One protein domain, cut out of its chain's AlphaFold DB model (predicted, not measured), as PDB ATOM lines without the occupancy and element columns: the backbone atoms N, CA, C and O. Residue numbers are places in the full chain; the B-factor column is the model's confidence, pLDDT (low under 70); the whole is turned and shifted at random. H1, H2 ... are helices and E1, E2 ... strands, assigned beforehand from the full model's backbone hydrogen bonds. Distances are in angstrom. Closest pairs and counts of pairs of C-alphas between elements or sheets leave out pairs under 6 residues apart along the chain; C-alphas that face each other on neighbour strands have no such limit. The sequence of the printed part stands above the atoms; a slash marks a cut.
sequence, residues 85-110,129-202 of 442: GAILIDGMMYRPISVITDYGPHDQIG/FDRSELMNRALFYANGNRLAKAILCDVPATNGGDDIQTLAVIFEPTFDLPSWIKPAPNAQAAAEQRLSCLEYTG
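This is residues 85 to 110 and 129 to 202 of the 442 residues of an uncharacterized protein of Rhizobium sp. MHM7A (UniProt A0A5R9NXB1). A strongly twisted sheet of five strands stands between two helices: it curls round short H2 on one face, and the longer H1 crosses its other face. A long loop, residues 174 to 186, lies at one end of the longest axis. The printed part has 100 residues, with two named helices and five named strands in the order E1 E2 H1 E3 E4 H2 E5, class mixed. The branched sheet is mixed, with E2 and E5 parallel and its other neighbour pairs antiparallel. The whole is compact, radius of gyration of the C-alphas 13.3 A, spanning 44 by 32 by 21 A.

E1, residues 87 to 89, and E2, residues 92 to 100, form a hairpin, with N 87 and O 94 within hydrogen-bond range at 2.8 A. E2 bends by 59 degrees at residue 97. H1, residues 131 to 142, is on the sheet at a height of 7.7 A, over E3, residues 149 to 156, and E4, residues 164 to 173. On the local plane H1 runs across the strands, at 85 degrees to E3; their closest C-alphas are those of Met 135 and Ala 150, 5.3 A apart. E3 and E4 form a hairpin, with N 151 and O 169 at 3.0 A. E4 is antiparallel to E2, with N 97 and O 170 at 2.8 A. H2, residues 187 to 193, is on the opposite face from H1; its closest C-alphas to E3 are those of Gln 188 and Cys 153, 5.3 A apart. E5, residues 199 to 201, is parallel to E2, with N 99 and O 199 at 2.8 A; E1 and E5 lie on one side of E2, E4 on the other side. O i to N i+4 pairs are within range throughout H2, and 5 of 8 in H1.

E1 begins with C-alpha 87 at (0.454, 5.175, -24.687). From first to last C-alpha E2 measures 22.3 A, H1 17.3 A, E3 19.3 A and E4 25.5 A. E5 ends with C-alpha 201 at (-3.878, 4.488, -3.887).

The C-alphas farthest apart, those of Pro 105 and Trp 180, are 44.5 A apart. Residues 111 to 128 are not printed; C-alphas 110 and 129 are 15.4 A apart across this cut. The link from E4 to H2 is long, 13 residues. The pLDDT is under 70 at residues 105 to 110, 129 to 130 and 132.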
ATOM      1  N   GLY A  85       0.180  11.600 -21.354       95.06
ATOM      2  CA  GLY A  85       0.579  10.257 -20.944       95.06
ATOM      3  C   GLY A  85      -0.162   9.128 -21.657       95.06
ATOM      4  O   GLY A  85      -0.105   7.987 -21.206       95.06
ATOM      5  N   ALA A  86      -0.869   9.399 -22.753       96.81
ATOM      6  CA  ALA A  86      -1.465   8.335 -23.544       96.81
ATOM      7  C   ALA A  86      -0.380   7.478 -24.226       96.81
ATOM      8  O   ALA A  86       0.561   8.006 -24.810       96.81
ATOM      9  N   ILE A  87      -0.519   6.155 -24.188       97.25
ATOM     10  CA  ILE A  87       0.454   5.175 -24.687       97.25
ATOM     11  C   ILE A  87      -0.242   4.049 -25.454       97.25
ATOM     12  O   ILE A  87      -1.348   3.646 -25.106       97.25
ATOM     13  N   LEU A  88       0.421   3.512 -26.480       93.75
ATOM     14  CA  LEU A  88      -0.036   2.326 -27.202       93.75
ATOM     15  C   LEU A  88       0.495   1.046 -26.531       93.75
ATOM     16  O   LEU A  88       1.702   0.808 -26.521       93.75
ATOM     17  N   ILE A  89      -0.399   0.207 -26.003       88.38
ATOM     18  CA  ILE A  89      -0.074  -1.095 -25.395       88.38
ATOM     19  C   ILE A  89      -0.919  -2.159 -26.093       88.38
ATOM     20  O   ILE A  89      -2.141  -2.040 -26.153       88.38
ATOM     21  N   ASP A  90      -0.276  -3.186 -26.652       84.81
ATOM     22  CA  ASP A  90      -0.942  -4.284 -27.373       84.81
ATOM     23  C   ASP A  90      -1.925  -3.809 -28.470       84.81
ATOM     24  O   ASP A  90      -2.954  -4.431 -28.721       84.81
ATOM     25  N   GLY A  91      -1.619  -2.680 -29.122       82.25
ATOM     26  CA  GLY A  91      -2.451  -2.104 -30.186       82.25
ATOM     27  C   GLY A  91      -3.664  -1.294 -29.710       82.25
ATOM     28  O   GLY A  91      -4.446  -0.859 -30.549       82.25
ATOM     29  N   MET A  92      -3.817  -1.056 -28.404       86.75
ATOM     30  CA  MET A  92      -4.856  -0.176 -27.851       86.75
ATOM     31  C   MET A  92      -4.244   1.012 -27.107       86.75
ATOM     32  O   MET A  92      -3.143   0.916 -26.565       86.75
ATOM     33  N   MET A  93      -4.964   2.135 -27.083       93.75
ATOM     34  CA  MET A  93      -4.548   3.330 -26.353       93.75
ATOM     35  C   MET A  93      -4.896   3.209 -24.874       93.75
ATOM     36  O   MET A  93      -6.024   2.881 -24.513       93.75
ATOM     37  N   TYR A  94      -3.929   3.530 -24.024       95.38
ATOM     38  CA  TYR A  94      -4.059   3.552 -22.575       95.38
ATOM     39  C   TYR A  94      -3.562   4.867 -21.999       95.38
ATOM     40  O   TYR A  94      -2.750   5.541 -22.620       95.38
ATOM     41  N   ARG A  95      -3.990   5.202 -20.785       96.00
ATOM     42  CA  ARG A  95      -3.423   6.300 -19.992       96.00
ATOM     43  C   ARG A  95      -3.216   5.868 -18.540       96.00
ATOM     44  O   ARG A  95      -4.039   5.100 -18.037       96.00
ATOM     45  N   PRO A  96      -2.171   6.352 -17.851       97.38
ATOM     46  CA  PRO A  96      -1.984   6.055 -16.442       97.38
ATOM     47  C   PRO A  96      -2.948   6.879 -15.584       97.38
ATOM     48  O   PRO A  96      -3.175   8.067 -15.835       97.38
ATOM     49  N   ILE A  97      -3.521   6.229 -14.575       95.44
ATOM     50  CA  ILE A  97      -4.538   6.818 -13.693       95.44
ATOM     51  C   ILE A  97      -4.184   6.748 -12.218       95.44
ATOM     52  O   ILE A  97      -4.577   7.636 -11.466       95.44
ATOM     53  N   SER A  98      -3.451   5.721 -11.786       95.25
ATOM     54  CA  SER A  98      -3.156   5.546 -10.369       95.25
ATOM     55  C   SER A  98      -1.819   4.863 -10.142       95.25
ATOM     56  O   SER A  98      -1.454   3.959 -10.886       95.25
ATOM     57  N   VAL A  99      -1.110   5.294  -9.102       95.25
ATOM     58  CA  VAL A  99       0.058   4.626  -8.530       95.25
ATOM     59  C   VAL A  99      -0.406   3.812  -7.326       95.25
ATOM     60  O   VAL A  99      -1.086   4.347  -6.449       95.25
ATOM     61  N   ILE A 100      -0.030   2.535  -7.277       92.94
ATOM     62  CA  ILE A 100      -0.302   1.656  -6.140       92.94
ATOM     63  C   ILE A 100       0.874   1.738  -5.174       92.94
ATOM     64  O   ILE A 100       1.972   1.274  -5.486       92.94
ATOM     65  N   THR A 101       0.646   2.372  -4.028       89.44
ATOM     66  CA  THR A 101       1.689   2.671  -3.037       89.44
ATOM     67  C   THR A 101       1.847   1.586  -1.986       89.44
ATOM     68  O   THR A 101       2.923   1.450  -1.416       89.44
ATOM     69  N   ASP A 102       0.794   0.817  -1.723       85.69
ATOM     70  CA  ASP A 102       0.818  -0.301  -0.784       85.69
ATOM     71  C   ASP A 102      -0.338  -1.267  -1.071       85.69
ATOM     72  O   ASP A 102      -1.298  -0.911  -1.759       85.69
ATOM     73  N   TYR A 103      -0.263  -2.470  -0.509       81.00
ATOM     74  CA  TYR A 103      -1.257  -3.518  -0.661       81.00
ATOM     75  C   TYR A 103      -1.882  -3.903   0.687       81.00
ATOM     76  O   TYR A 103      -1.191  -4.231   1.648       81.00
ATOM     77  N   GLY A 104      -3.209  -3.926   0.749       73.75
ATOM     78  CA  GLY A 104      -3.971  -4.351   1.912       73.75
ATOM     79  C   GLY A 104      -4.085  -5.877   2.064       73.75
ATOM     80  O   GLY A 104      -3.877  -6.642   1.115       73.75
ATOM     81  N   PRO A 105      -4.516  -6.347   3.252       64.06
ATOM     82  CA  PRO A 105      -4.728  -7.772   3.542       64.06
ATOM     83  C   PRO A 105      -5.865  -8.395   2.715       64.06
ATOM     84  O   PRO A 105      -6.011  -9.613   2.654       64.06
ATOM     85  N   HIS A 106      -6.699  -7.569   2.080       62.19
ATOM     86  CA  HIS A 106      -7.812  -8.012   1.243       62.19
ATOM     87  C   HIS A 106      -7.464  -8.125  -0.247       62.19
ATOM     88  O   HIS A 106      -8.269  -8.687  -0.990       62.19
ATOM     89  N   ASP A 107      -6.262  -7.707  -0.655       64.25
ATOM     90  CA  ASP A 107      -5.772  -7.725  -2.045       64.25
ATOM     91  C   ASP A 107      -5.355  -9.131  -2.515       64.25
ATOM     92  O   ASP A 107      -4.665  -9.292  -3.522       64.25
ATOM     93  N   GLN A 108      -5.731 -10.161  -1.753       57.69
ATOM     94  CA  GLN A 108      -5.435 -11.558  -2.037       57.69
ATOM     95  C   GLN A 108      -6.226 -12.035  -3.256       57.69
ATOM     96  O   GLN A 108      -7.458 -12.175  -3.215       57.69
ATOM     97  N   ILE A 109      -5.495 -12.329  -4.326       50.22
ATOM     98  CA  ILE A 109      -6.003 -12.987  -5.526       50.22
ATOM     99  C   ILE A 109      -5.908 -14.495  -5.288       50.22
ATOM    100  O   ILE A 109      -4.897 -15.118  -5.580       50.22
ATOM    101  N   GLY A 110      -6.979 -15.067  -4.735       44.28
ATOM    102  CA  GLY A 110      -7.135 -16.513  -4.542       44.28
ATOM    103  C   GLY A 110      -6.537 -17.045  -3.234       44.28
ATOM    104  O   GLY A 110      -5.420 -16.720  -2.860       44.28
ATOM    105  N   PHE A 129       8.619 -11.084  -3.803       49.88
ATOM    106  CA  PHE A 129       7.397 -11.314  -4.575       49.88
ATOM    107  C   PHE A 129       7.716 -11.443  -6.068       49.88
ATOM    108  O   PHE A 129       8.499 -10.667  -6.624       49.88
ATOM    109  N   ASP A 130       7.079 -12.408  -6.739       69.12
ATOM    110  CA  ASP A 130       7.096 -12.470  -8.199       69.12
ATOM    111  C   ASP A 130       6.496 -11.163  -8.743       69.12
ATOM    112  O   ASP A 130       5.405 -10.739  -8.351       69.12
ATOM    113  N   ARG A 131       7.207 -10.507  -9.669       70.75
ATOM    114  CA  ARG A 131       6.735  -9.286 -10.342       70.75
ATOM    115  C   ARG A 131       5.342  -9.481 -10.936       70.75
ATOM    116  O   ARG A 131       4.540  -8.552 -10.925       70.75
ATOM    117  N   SER A 132       5.050 -10.685 -11.420       67.50
ATOM    118  CA  SER A 132       3.746 -11.054 -11.974       67.50
ATOM    119  C   SER A 132       2.636 -10.988 -10.919       67.50
ATOM    120  O   SER A 132       1.526 -10.545 -11.211       67.50
ATOM    121  N   GLU A 133       2.934 -11.369  -9.677       71.06
ATOM    122  CA  GLU A 133       1.989 -11.338  -8.563       71.06
ATOM    123  C   GLU A 133       1.680  -9.904  -8.129       71.06
ATOM    124  O   GLU A 133       0.511  -9.553  -7.987       71.06
ATOM    125  N   LEU A 134       2.700  -9.045  -8.009       76.62
ATOM    126  CA  LEU A 134       2.509  -7.621  -7.708       76.62
ATOM    127  C   LEU A 134       1.632  -6.937  -8.762       76.62
ATOM    128  O   LEU A 134       0.721  -6.189  -8.416       76.62
ATOM    129  N   MET A 135       1.859  -7.228 -10.047       81.50
ATOM    130  CA  MET A 135       1.031  -6.685 -11.129       81.50
ATOM    131  C   MET A 135      -0.407  -7.186 -11.060       81.50
ATOM    132  O   MET A 135      -1.337  -6.394 -11.210       81.50
ATOM    133  N   ASN A 136      -0.610  -8.472 -10.773       77.75
ATOM    134  CA  ASN A 136      -1.951  -9.006 -10.590       77.75
ATOM    135  C   ASN A 136      -2.648  -8.331  -9.403       77.75
ATOM    136  O   ASN A 136      -3.775  -7.864  -9.555       77.75
ATOM    137  N   ARG A 137      -1.975  -8.205  -8.250       82.75
ATOM    138  CA  ARG A 137      -2.514  -7.526  -7.059       82.75
ATOM    139  C   ARG A 137      -2.841  -6.067  -7.341       82.75
ATOM    140  O   ARG A 137      -3.902  -5.604  -6.946       82.75
ATOM    141  N   ALA A 138      -1.996  -5.360  -8.085       87.38
ATOM    142  CA  ALA A 138      -2.254  -3.979  -8.473       87.38
ATOM    143  C   ALA A 138      -3.554  -3.849  -9.289       87.38
ATOM    144  O   ALA A 138      -4.325  -2.918  -9.067       87.38
ATOM    145  N   LEU A 139      -3.875  -4.814 -10.162       84.31
ATOM    146  CA  LEU A 139      -5.132  -4.810 -10.923       84.31
ATOM    147  C   LEU A 139      -6.392  -4.888 -10.044       84.31
ATOM    148  O   LEU A 139      -7.461  -4.480 -10.502       84.31
ATOM    149  N   PHE A 140      -6.296  -5.326  -8.783       81.06
ATOM    150  CA  PHE A 140      -7.397  -5.207  -7.816       81.06
ATOM    151  C   PHE A 140      -7.871  -3.752  -7.677       81.06
ATOM    152  O   PHE A 140      -9.071  -3.479  -7.614       81.06
ATOM    153  N   TYR A 141      -6.933  -2.805  -7.731       82.00
ATOM    154  CA  TYR A 141      -7.186  -1.373  -7.611       82.00
ATOM    155  C   TYR A 141      -7.721  -0.725  -8.891       82.00
ATOM    156  O   TYR A 141      -8.126   0.435  -8.864       82.00
ATOM    157  N   ALA A 142      -7.822  -1.467  -9.998       83.62
ATOM    158  CA  ALA A 142      -8.424  -0.974 -11.236       83.62
ATOM    159  C   ALA A 142      -9.968  -0.893 -11.187       83.62
ATOM    160  O   ALA A 142     -10.611  -0.714 -12.221       83.62
ATOM    161  N   ASN A 143     -10.585  -1.055 -10.005       77.50
ATOM    162  CA  ASN A 143     -12.028  -0.924  -9.759       77.50
ATOM    163  C   ASN A 143     -12.906  -1.742 -10.734       77.50
ATOM    164  O   ASN A 143     -13.925  -1.275 -11.243       77.50
ATOM    165  N   GLY A 144     -12.481  -2.970 -11.044       70.44
ATOM    166  CA  GLY A 144     -13.203  -3.863 -11.954       70.44
ATOM    167  C   GLY A 144     -13.045  -3.545 -13.445       70.44
ATOM    168  O   GLY A 144     -13.677  -4.215 -14.267       70.44
ATOM    169  N   ASN A 145     -12.193  -2.585 -13.827       75.75
ATOM    170  CA  ASN A 145     -11.832  -2.365 -15.224       75.75
ATOM    171  C   ASN A 145     -10.979  -3.535 -15.738       75.75
ATOM    172  O   ASN A 145      -9.765  -3.584 -15.555       75.75
ATOM    173  N   ARG A 146     -11.633  -4.487 -16.408       74.50
ATOM    174  CA  ARG A 146     -11.017  -5.726 -16.914       74.50
ATOM    175  C   ARG A 146      -9.978  -5.513 -18.008       74.50
ATOM    176  O   ARG A 146      -9.216  -6.430 -18.293       74.50
ATOM    177  N   LEU A 147      -9.990  -4.350 -18.648       74.38
ATOM    178  CA  LEU A 147      -9.027  -4.011 -19.686       74.38
ATOM    179  C   LEU A 147      -7.816  -3.276 -19.119       74.38
ATOM    180  O   LEU A 147      -6.846  -3.113 -19.848       74.38
ATOM    181  N   ALA A 148      -7.851  -2.850 -17.854       89.50
ATOM    182  CA  ALA A 148      -6.735  -2.155 -17.243       89.50
ATOM    183  C   ALA A 148      -5.459  -3.009 -17.237       89.50
ATOM    184  O   ALA A 148      -5.491  -4.242 -17.211       89.50
ATOM    185  N   LYS A 149      -4.321  -2.324 -17.251       90.31
ATOM    186  CA  LYS A 149      -2.988  -2.919 -17.184       90.31
ATOM    187  C   LYS A 149      -2.267  -2.359 -15.967       90.31
ATOM    188  O   LYS A 149      -2.393  -1.176 -15.675       90.31
ATOM    189  N   ALA A 150      -1.503  -3.196 -15.281       93.56
ATOM    190  CA  ALA A 150      -0.560  -2.758 -14.262       93.56
ATOM    191  C   ALA A 150       0.851  -2.871 -14.840       93.56
ATOM    192  O   ALA A 150       1.201  -3.908 -15.407       93.56
ATOM    193  N   ILE A 151       1.636  -1.799 -14.741       93.50
ATOM    194  CA  ILE A 151       3.022  -1.761 -15.218       93.50
ATOM    195  C   ILE A 151       3.884  -1.104 -14.145       93.50
ATOM    196  O   ILE A 151       3.492  -0.091 -13.575       93.50
ATOM    197  N   LEU A 152       5.057  -1.674 -13.868       94.31
ATOM    198  CA  LEU A 152       6.028  -1.075 -12.954       94.31
ATOM    199  C   LEU A 152       6.661   0.171 -13.584       94.31
ATOM    200  O   LEU A 152       7.172   0.104 -14.705       94.31
ATOM    201  N   CYS A 153       6.632   1.288 -12.866       95.81
ATOM    202  CA  CYS A 153       7.256   2.551 -13.253       95.81
ATOM    203  C   CYS A 153       7.982   3.158 -12.049       95.81
ATOM    204  O   CYS A 153       7.557   2.981 -10.908       95.81
ATOM    205  N   ASP A 154       9.057   3.891 -12.311       96.31
ATOM    206  CA  ASP A 154       9.789   4.659 -11.312       96.31
ATOM    207  C   ASP A 154       9.054   5.983 -11.091       96.31
ATOM    208  O   ASP A 154       9.100   6.890 -11.922       96.31
ATOM    209  N   VAL A 155       8.315   6.081  -9.989       96.12
ATOM    210  CA  VAL A 155       7.463   7.232  -9.658       96.12
ATOM    211  C   VAL A 155       7.667   7.633  -8.194       96.12
ATOM    212  O   VAL A 155       8.094   6.801  -7.393       96.12
ATOM    213  N   PRO A 156       7.377   8.888  -7.802       94.75
ATOM    214  CA  PRO A 156       7.370   9.277  -6.395       94.75
ATOM    215  C   PRO A 156       6.506   8.339  -5.557       94.75
ATOM    216  O   PRO A 156       5.442   7.953  -6.023       94.75
ATOM    217  N   ALA A 157       6.892   8.017  -4.325       87.06
ATOM    218  CA  ALA A 157       6.079   7.191  -3.426       87.06
ATOM    219  C   ALA A 157       4.817   7.909  -2.905       87.06
ATOM    220  O   ALA A 157       3.866   7.280  -2.444       87.06
ATOM    221  N   THR A 158       4.800   9.240  -2.980       88.25
ATOM    222  CA  THR A 158       3.676  10.098  -2.585       88.25
ATOM    223  C   THR A 158       3.491  11.216  -3.604       88.25
ATOM    224  O   THR A 158       4.441  11.608  -4.285       88.25
ATOM    225  N   ASN A 159       2.272  11.751  -3.719       88.12
ATOM    226  CA  ASN A 159       1.996  12.843  -4.650       88.12
ATOM    227  C   ASN A 159       2.833  14.087  -4.298       88.12
ATOM    228  O   ASN A 159       2.684  14.645  -3.210       88.12
ATOM    229  N   GLY A 160       3.700  14.509  -5.220       87.75
ATOM    230  CA  GLY A 160       4.618  15.634  -5.027       87.75
ATOM    231  C   GLY A 160       5.845  15.330  -4.158       87.75
ATOM    232  O   GLY A 160       6.536  16.269  -3.771       87.75
ATOM    233  N   GLY A 161       6.107  14.061  -3.828       89.81
ATOM    234  CA  GLY A 161       7.326  13.646  -3.135       89.81
ATOM    235  C   GLY A 161       8.536  13.517  -4.069       89.81
ATOM    236  O   GLY A 161       8.383  13.341  -5.274       89.81
ATOM    237  N   ASP A 162       9.739  13.547  -3.491       92.50
ATOM    238  CA  ASP A 162      11.005  13.371  -4.226       92.50
ATOM    239  C   ASP A 162      11.562  11.933  -4.141       92.50
ATOM    240  O   ASP A 162      12.516  11.590  -4.837       92.50
ATOM    241  N   ASP A 163      10.990  11.087  -3.277       91.69
ATOM    242  CA  ASP A 163      11.423   9.697  -3.090       91.69
ATOM    243  C   ASP A 163      10.878   8.807  -4.214       91.69
ATOM    244  O   ASP A 163       9.702   8.433  -4.205       91.69
ATOM    245  N   ILE A 164      11.721   8.514  -5.206       93.94
ATOM    246  CA  ILE A 164      11.367   7.705  -6.375       93.94
ATOM    247  C   ILE A 164      11.483   6.217  -6.043       93.94
ATOM    248  O   ILE A 164      12.551   5.731  -5.668       93.94
ATOM    249  N   GLN A 165      10.395   5.483  -6.258       91.75
ATOM    250  CA  GLN A 165      10.316   4.037  -6.082       91.75
ATOM    251  C   GLN A 165       9.737   3.376  -7.337       91.75
ATOM    252  O   GLN A 165       8.925   3.961  -8.052       91.75
ATOM    253  N   THR A 166      10.122   2.126  -7.591       93.31
ATOM    254  CA  THR A 166       9.510   1.319  -8.653       93.31
ATOM    255  C   THR A 166       8.167   0.774  -8.162       93.31
ATOM    256  O   THR A 166       8.119  -0.228  -7.448       93.31
ATOM    257  N   LEU A 167       7.070   1.426  -8.544       93.44
ATOM    258  CA  LEU A 167       5.711   1.108  -8.097       93.44
ATOM    259  C   LEU A 167       4.822   0.672  -9.262       93.44
ATOM    260  O   LEU A 167       5.089   0.966 -10.428       93.44
ATOM    261  N   ALA A 168       3.747  -0.052  -8.950       94.56
ATOM    262  CA  ALA A 168       2.768  -0.448  -9.953       94.56
ATOM    263  C   ALA A 168       1.905   0.758 -10.338       94.56
ATOM    264  O   ALA A 168       1.269   1.370  -9.484       94.56
ATOM    265  N   VAL A 169       1.847   1.072 -11.627       96.19
ATOM    266  CA  VAL A 169       0.974   2.106 -12.178       96.19
ATOM    267  C   VAL A 169      -0.144   1.435 -12.964       96.19
ATOM    268  O   VAL A 169       0.102   0.582 -13.820       96.19
ATOM    269  N   ILE A 170      -1.383   1.813 -12.660       95.88
ATOM    270  CA  ILE A 170      -2.578   1.355 -13.359       95.88
ATOM    271  C   ILE A 170      -2.803   2.222 -14.585       95.88
ATOM    272  O   ILE A 170      -2.920   3.445 -14.494       95.88
ATOM    273  N   PHE A 171      -2.912   1.553 -15.723       96.12
ATOM    274  CA  PHE A 171      -3.252   2.106 -17.017       96.12
ATOM    275  C   PHE A 171      -4.657   1.654 -17.399       96.12
ATOM    276  O   PHE A 171      -4.940   0.457 -17.409       96.12
ATOM    277  N   GLU A 172      -5.531   2.589 -17.757       94.38
ATOM    278  CA  GLU A 172      -6.864   2.283 -18.284       94.38
ATOM    279  C   GLU A 172      -6.939   2.566 -19.787       94.38
ATOM    280  O   GLU A 172      -6.219   3.450 -20.264       94.38
ATOM    281  N   PRO A 173      -7.798   1.857 -20.542       91.44
ATOM    282  CA  PRO A 173      -8.067   2.212 -21.928       91.44
ATOM    283  C   PRO A 173      -8.549   3.658 -22.041       91.44
ATOM    284  O   PRO A 173      -9.356   4.118 -21.235       91.44
ATOM    285  N   THR A 174      -8.078   4.360 -23.065       93.06
ATOM    286  CA  THR A 174      -8.458   5.749 -23.340       93.06
ATOM    287  C   THR A 174      -8.868   5.925 -24.800       93.06
ATOM    288  O   THR A 174      -8.782   4.998 -25.609       93.06
ATOM    289  N   PHE A 175      -9.352   7.119 -25.126       87.88
ATOM    290  CA  PHE A 175      -9.725   7.507 -26.480       87.88
ATOM    291  C   PHE A 175      -8.531   7.457 -27.436       87.88
ATOM    292  O   PHE A 175      -7.369   7.525 -27.029       87.88
ATOM    293  N   ASP A 176      -8.835   7.385 -28.728       88.56
ATOM    294  CA  ASP A 176      -7.822   7.585 -29.754       88.56
ATOM    295  C   ASP A 176      -7.236   9.003 -29.678       88.56
ATOM    296  O   ASP A 176      -7.916   9.964 -29.298       88.56
ATOM    297  N   LEU A 177      -5.964   9.134 -30.046       92.00
ATOM    298  CA  LEU A 177      -5.262  10.404 -29.988       92.00
ATOM    299  C   LEU A 177      -5.568  11.265 -31.213       92.00
ATOM    300  O   LEU A 177      -5.593  10.752 -32.337       92.00
ATOM    301  N   PRO A 178      -5.734  12.586 -31.028       94.88
ATOM    302  CA  PRO A 178      -5.677  13.524 -32.133       94.88
ATOM    303  C   PRO A 178      -4.392  13.353 -32.939       94.88
ATOM    304  O   PRO A 178      -3.325  13.141 -32.367       94.88
ATOM    305  N   SER A 179      -4.467  13.495 -34.263       93.31
ATOM    306  CA  SER A 179      -3.327  13.244 -35.163       93.31
ATOM    307  C   SER A 179      -2.090  14.108 -34.878       93.31
ATOM    308  O   SER A 179      -0.980  13.753 -35.277       93.31
ATOM    309  N   TRP A 180      -2.265  15.236 -34.187       94.06
ATOM    310  CA  TRP A 180      -1.196  16.144 -33.771       94.06
ATOM    311  C   TRP A 180      -0.617  15.843 -32.378       94.06
ATOM    312  O   TRP A 180       0.334  16.510 -31.973       94.06
ATOM    313  N   ILE A 181      -1.160  14.869 -31.642       94.25
ATOM    314  CA  ILE A 181      -0.636  14.412 -30.351       94.25
ATOM    315  C   ILE A 181       0.068  13.076 -30.565       94.25
ATOM    316  O   ILE A 181      -0.500  12.126 -31.098       94.25
ATOM    317  N   LYS A 182       1.334  12.994 -30.148       95.81
ATOM    318  CA  LYS A 182       2.099  11.747 -30.215       95.81
ATOM    319  C   LYS A 182       1.907  10.956 -28.923       95.81
ATOM    320  O   LYS A 182       2.007  11.559 -27.855       95.81
ATOM    321  N   PRO A 183       1.700   9.632 -28.999       96.50
ATOM    322  CA  PRO A 183       1.689   8.803 -27.806       96.50
ATOM    323  C   PRO A 183       3.061   8.826 -27.123       96.50
ATOM    324  O   PRO A 183       4.101   8.984 -27.771       96.50
ATOM    325  N   ALA A 184       3.060   8.629 -25.809       97.38
ATOM    326  CA  ALA A 184       4.259   8.413 -25.026       97.38
ATOM    327  C   ALA A 184       5.015   7.166 -25.534       97.38
ATOM    328  O   ALA A 184       4.395   6.160 -25.889       97.38
ATOM    329  N   PRO A 185       6.360   7.205 -25.567       96.06
ATOM    330  CA  PRO A 185       7.167   6.134 -26.149       96.06
ATOM    331  C   PRO A 185       7.197   4.852 -25.305       96.06
ATOM    332  O   PRO A 185       7.524   3.789 -25.825       96.06
ATOM    333  N   ASN A 186       6.914   4.944 -24.002       97.12
ATOM    334  CA  ASN A 186       6.876   3.823 -23.064       97.12
ATOM    335  C   ASN A 186       6.076   4.199 -21.801       97.12
ATOM    336  O   ASN A 186       5.707   5.361 -21.613       97.12
ATOM    337  N   ALA A 187       5.786   3.204 -20.953       96.75
ATOM    338  CA  ALA A 187       4.942   3.371 -19.766       96.75
ATOM    339  C   ALA A 187       5.543   4.348 -18.743       96.75
ATOM    340  O   ALA A 187       4.807   5.120 -18.136       96.75
ATOM    341  N   GLN A 188       6.874   4.371 -18.619       97.69
ATOM    342  CA  GLN A 188       7.589   5.303 -17.751       97.69
ATOM    343  C   GLN A 188       7.337   6.757 -18.170       97.69
ATOM    344  O   GLN A 188       6.837   7.552 -17.384       97.69
ATOM    345  N   ALA A 189       7.581   7.082 -19.442       97.44
ATOM    346  CA  ALA A 189       7.336   8.414 -19.990       97.44
ATOM    347  C   ALA A 189       5.850   8.809 -19.907       97.44
ATOM    348  O   ALA A 189       5.525   9.973 -19.686       97.44
ATOM    349  N   ALA A 190       4.943   7.841 -20.074       97.44
ATOM    350  CA  ALA A 190       3.511   8.057 -19.907       97.44
ATOM    351  C   ALA A 190       3.145   8.451 -18.467       97.44
ATOM    352  O   ALA A 190       2.380   9.394 -18.262       97.44
ATOM    353  N   ALA A 191       3.697   7.745 -17.475       96.75
ATOM    354  CA  ALA A 191       3.494   8.049 -16.064       96.75
ATOM    355  C   ALA A 191       4.093   9.416 -15.697       96.75
ATOM    356  O   ALA A 191       3.403  10.226 -15.084       96.75
ATOM    357  N   GLU A 192       5.319   9.707 -16.147       96.06
ATOM    358  CA  GLU A 192       6.021  10.985 -15.934       96.06
ATOM    359  C   GLU A 192       5.220  12.192 -16.436       96.06
ATOM    360  O   GLU A 192       5.045  13.168 -15.706       96.06
ATOM    361  N   GLN A 193       4.669  12.106 -17.652       95.69
ATOM    362  CA  GLN A 193       3.832  13.162 -18.234       95.69
ATOM    363  C   GLN A 193       2.567  13.449 -17.415       95.69
ATOM    364  O   GLN A 193       2.035  14.554 -17.484       95.69
ATOM    365  N   ARG A 194       2.081  12.475 -16.637       94.56
ATOM    366  CA  ARG A 194       0.849  12.583 -15.846       94.56
ATOM    367  C   ARG A 194       1.061  12.621 -14.341       94.56
ATOM    368  O   ARG A 194       0.062  12.580 -13.633       94.56
ATOM    369  N   LEU A 195       2.290  12.718 -13.829       93.94
ATOM    370  CA  LEU A 195       2.572  12.578 -12.390       93.94
ATOM    371  C   LEU A 195       1.645  13.414 -11.494       93.94
ATOM    372  O   LEU A 195       1.089  12.898 -10.530       93.94
ATOM    373  N   SER A 196       1.403  14.676 -11.858       91.62
ATOM    374  CA  SER A 196       0.529  15.599 -11.112       91.62
ATOM    375  C   SER A 196      -0.956  15.212 -11.101       91.62
ATOM    376  O   SER A 196      -1.735  15.754 -10.319       91.62
ATOM    377  N   CYS A 197      -1.357  14.296 -11.982       91.56
ATOM    378  CA  CYS A 197      -2.724  13.833 -12.186       91.56
ATOM    379  C   CYS A 197      -2.948  12.379 -11.742       91.56
ATOM    380  O   CYS A 197      -4.076  11.902 -11.863       91.56
ATOM    381  N   LEU A 198      -1.915  11.660 -11.283       93.88
ATOM    382  CA  LEU A 198      -2.069  10.278 -10.828       93.88
ATOM    383  C   LEU A 198      -2.699  10.231  -9.434       93.88
ATOM    384  O   LEU A 198      -2.294  10.952  -8.521       93.88
ATOM    385  N   GLU A 199      -3.672   9.341  -9.251       93.31
ATOM    386  CA  GLU A 199      -4.176   9.002  -7.922       93.31
ATOM    387  C   GLU A 199      -3.183   8.087  -7.204       93.31
ATOM    388  O   GLU A 199      -2.804   7.040  -7.722       93.31
ATOM    389  N   TYR A 200      -2.802   8.427  -5.983       91.62
ATOM    390  CA  TYR A 200      -1.977   7.565  -5.144       91.62
ATOM    391  C   TYR A 200      -2.893   6.719  -4.264       91.62
ATOM    392  O   TYR A 200      -3.571   7.251  -3.385       91.62
ATOM    393  N   THR A 201      -2.954   5.417  -4.542       87.56
ATOM    394  CA  THR A 201      -3.878   4.488  -3.887       87.56
ATOM    395  C   THR A 201      -3.105   3.399  -3.146       87.56
ATOM    396  O   THR A 201      -2.202   2.789  -3.702       87.56
ATOM    397  N   GLY A 202      -3.505   3.112  -1.909       79.75
ATOM    398  CA  GLY A 202      -2.988   1.999  -1.115       79.75
ATOM    399  C   GLY A 202      -4.021   1.519  -0.093       79.75
ATOM    400  O   GLY A 202      -5.191   1.914  -0.158       79.75
TER     401      GLY A 202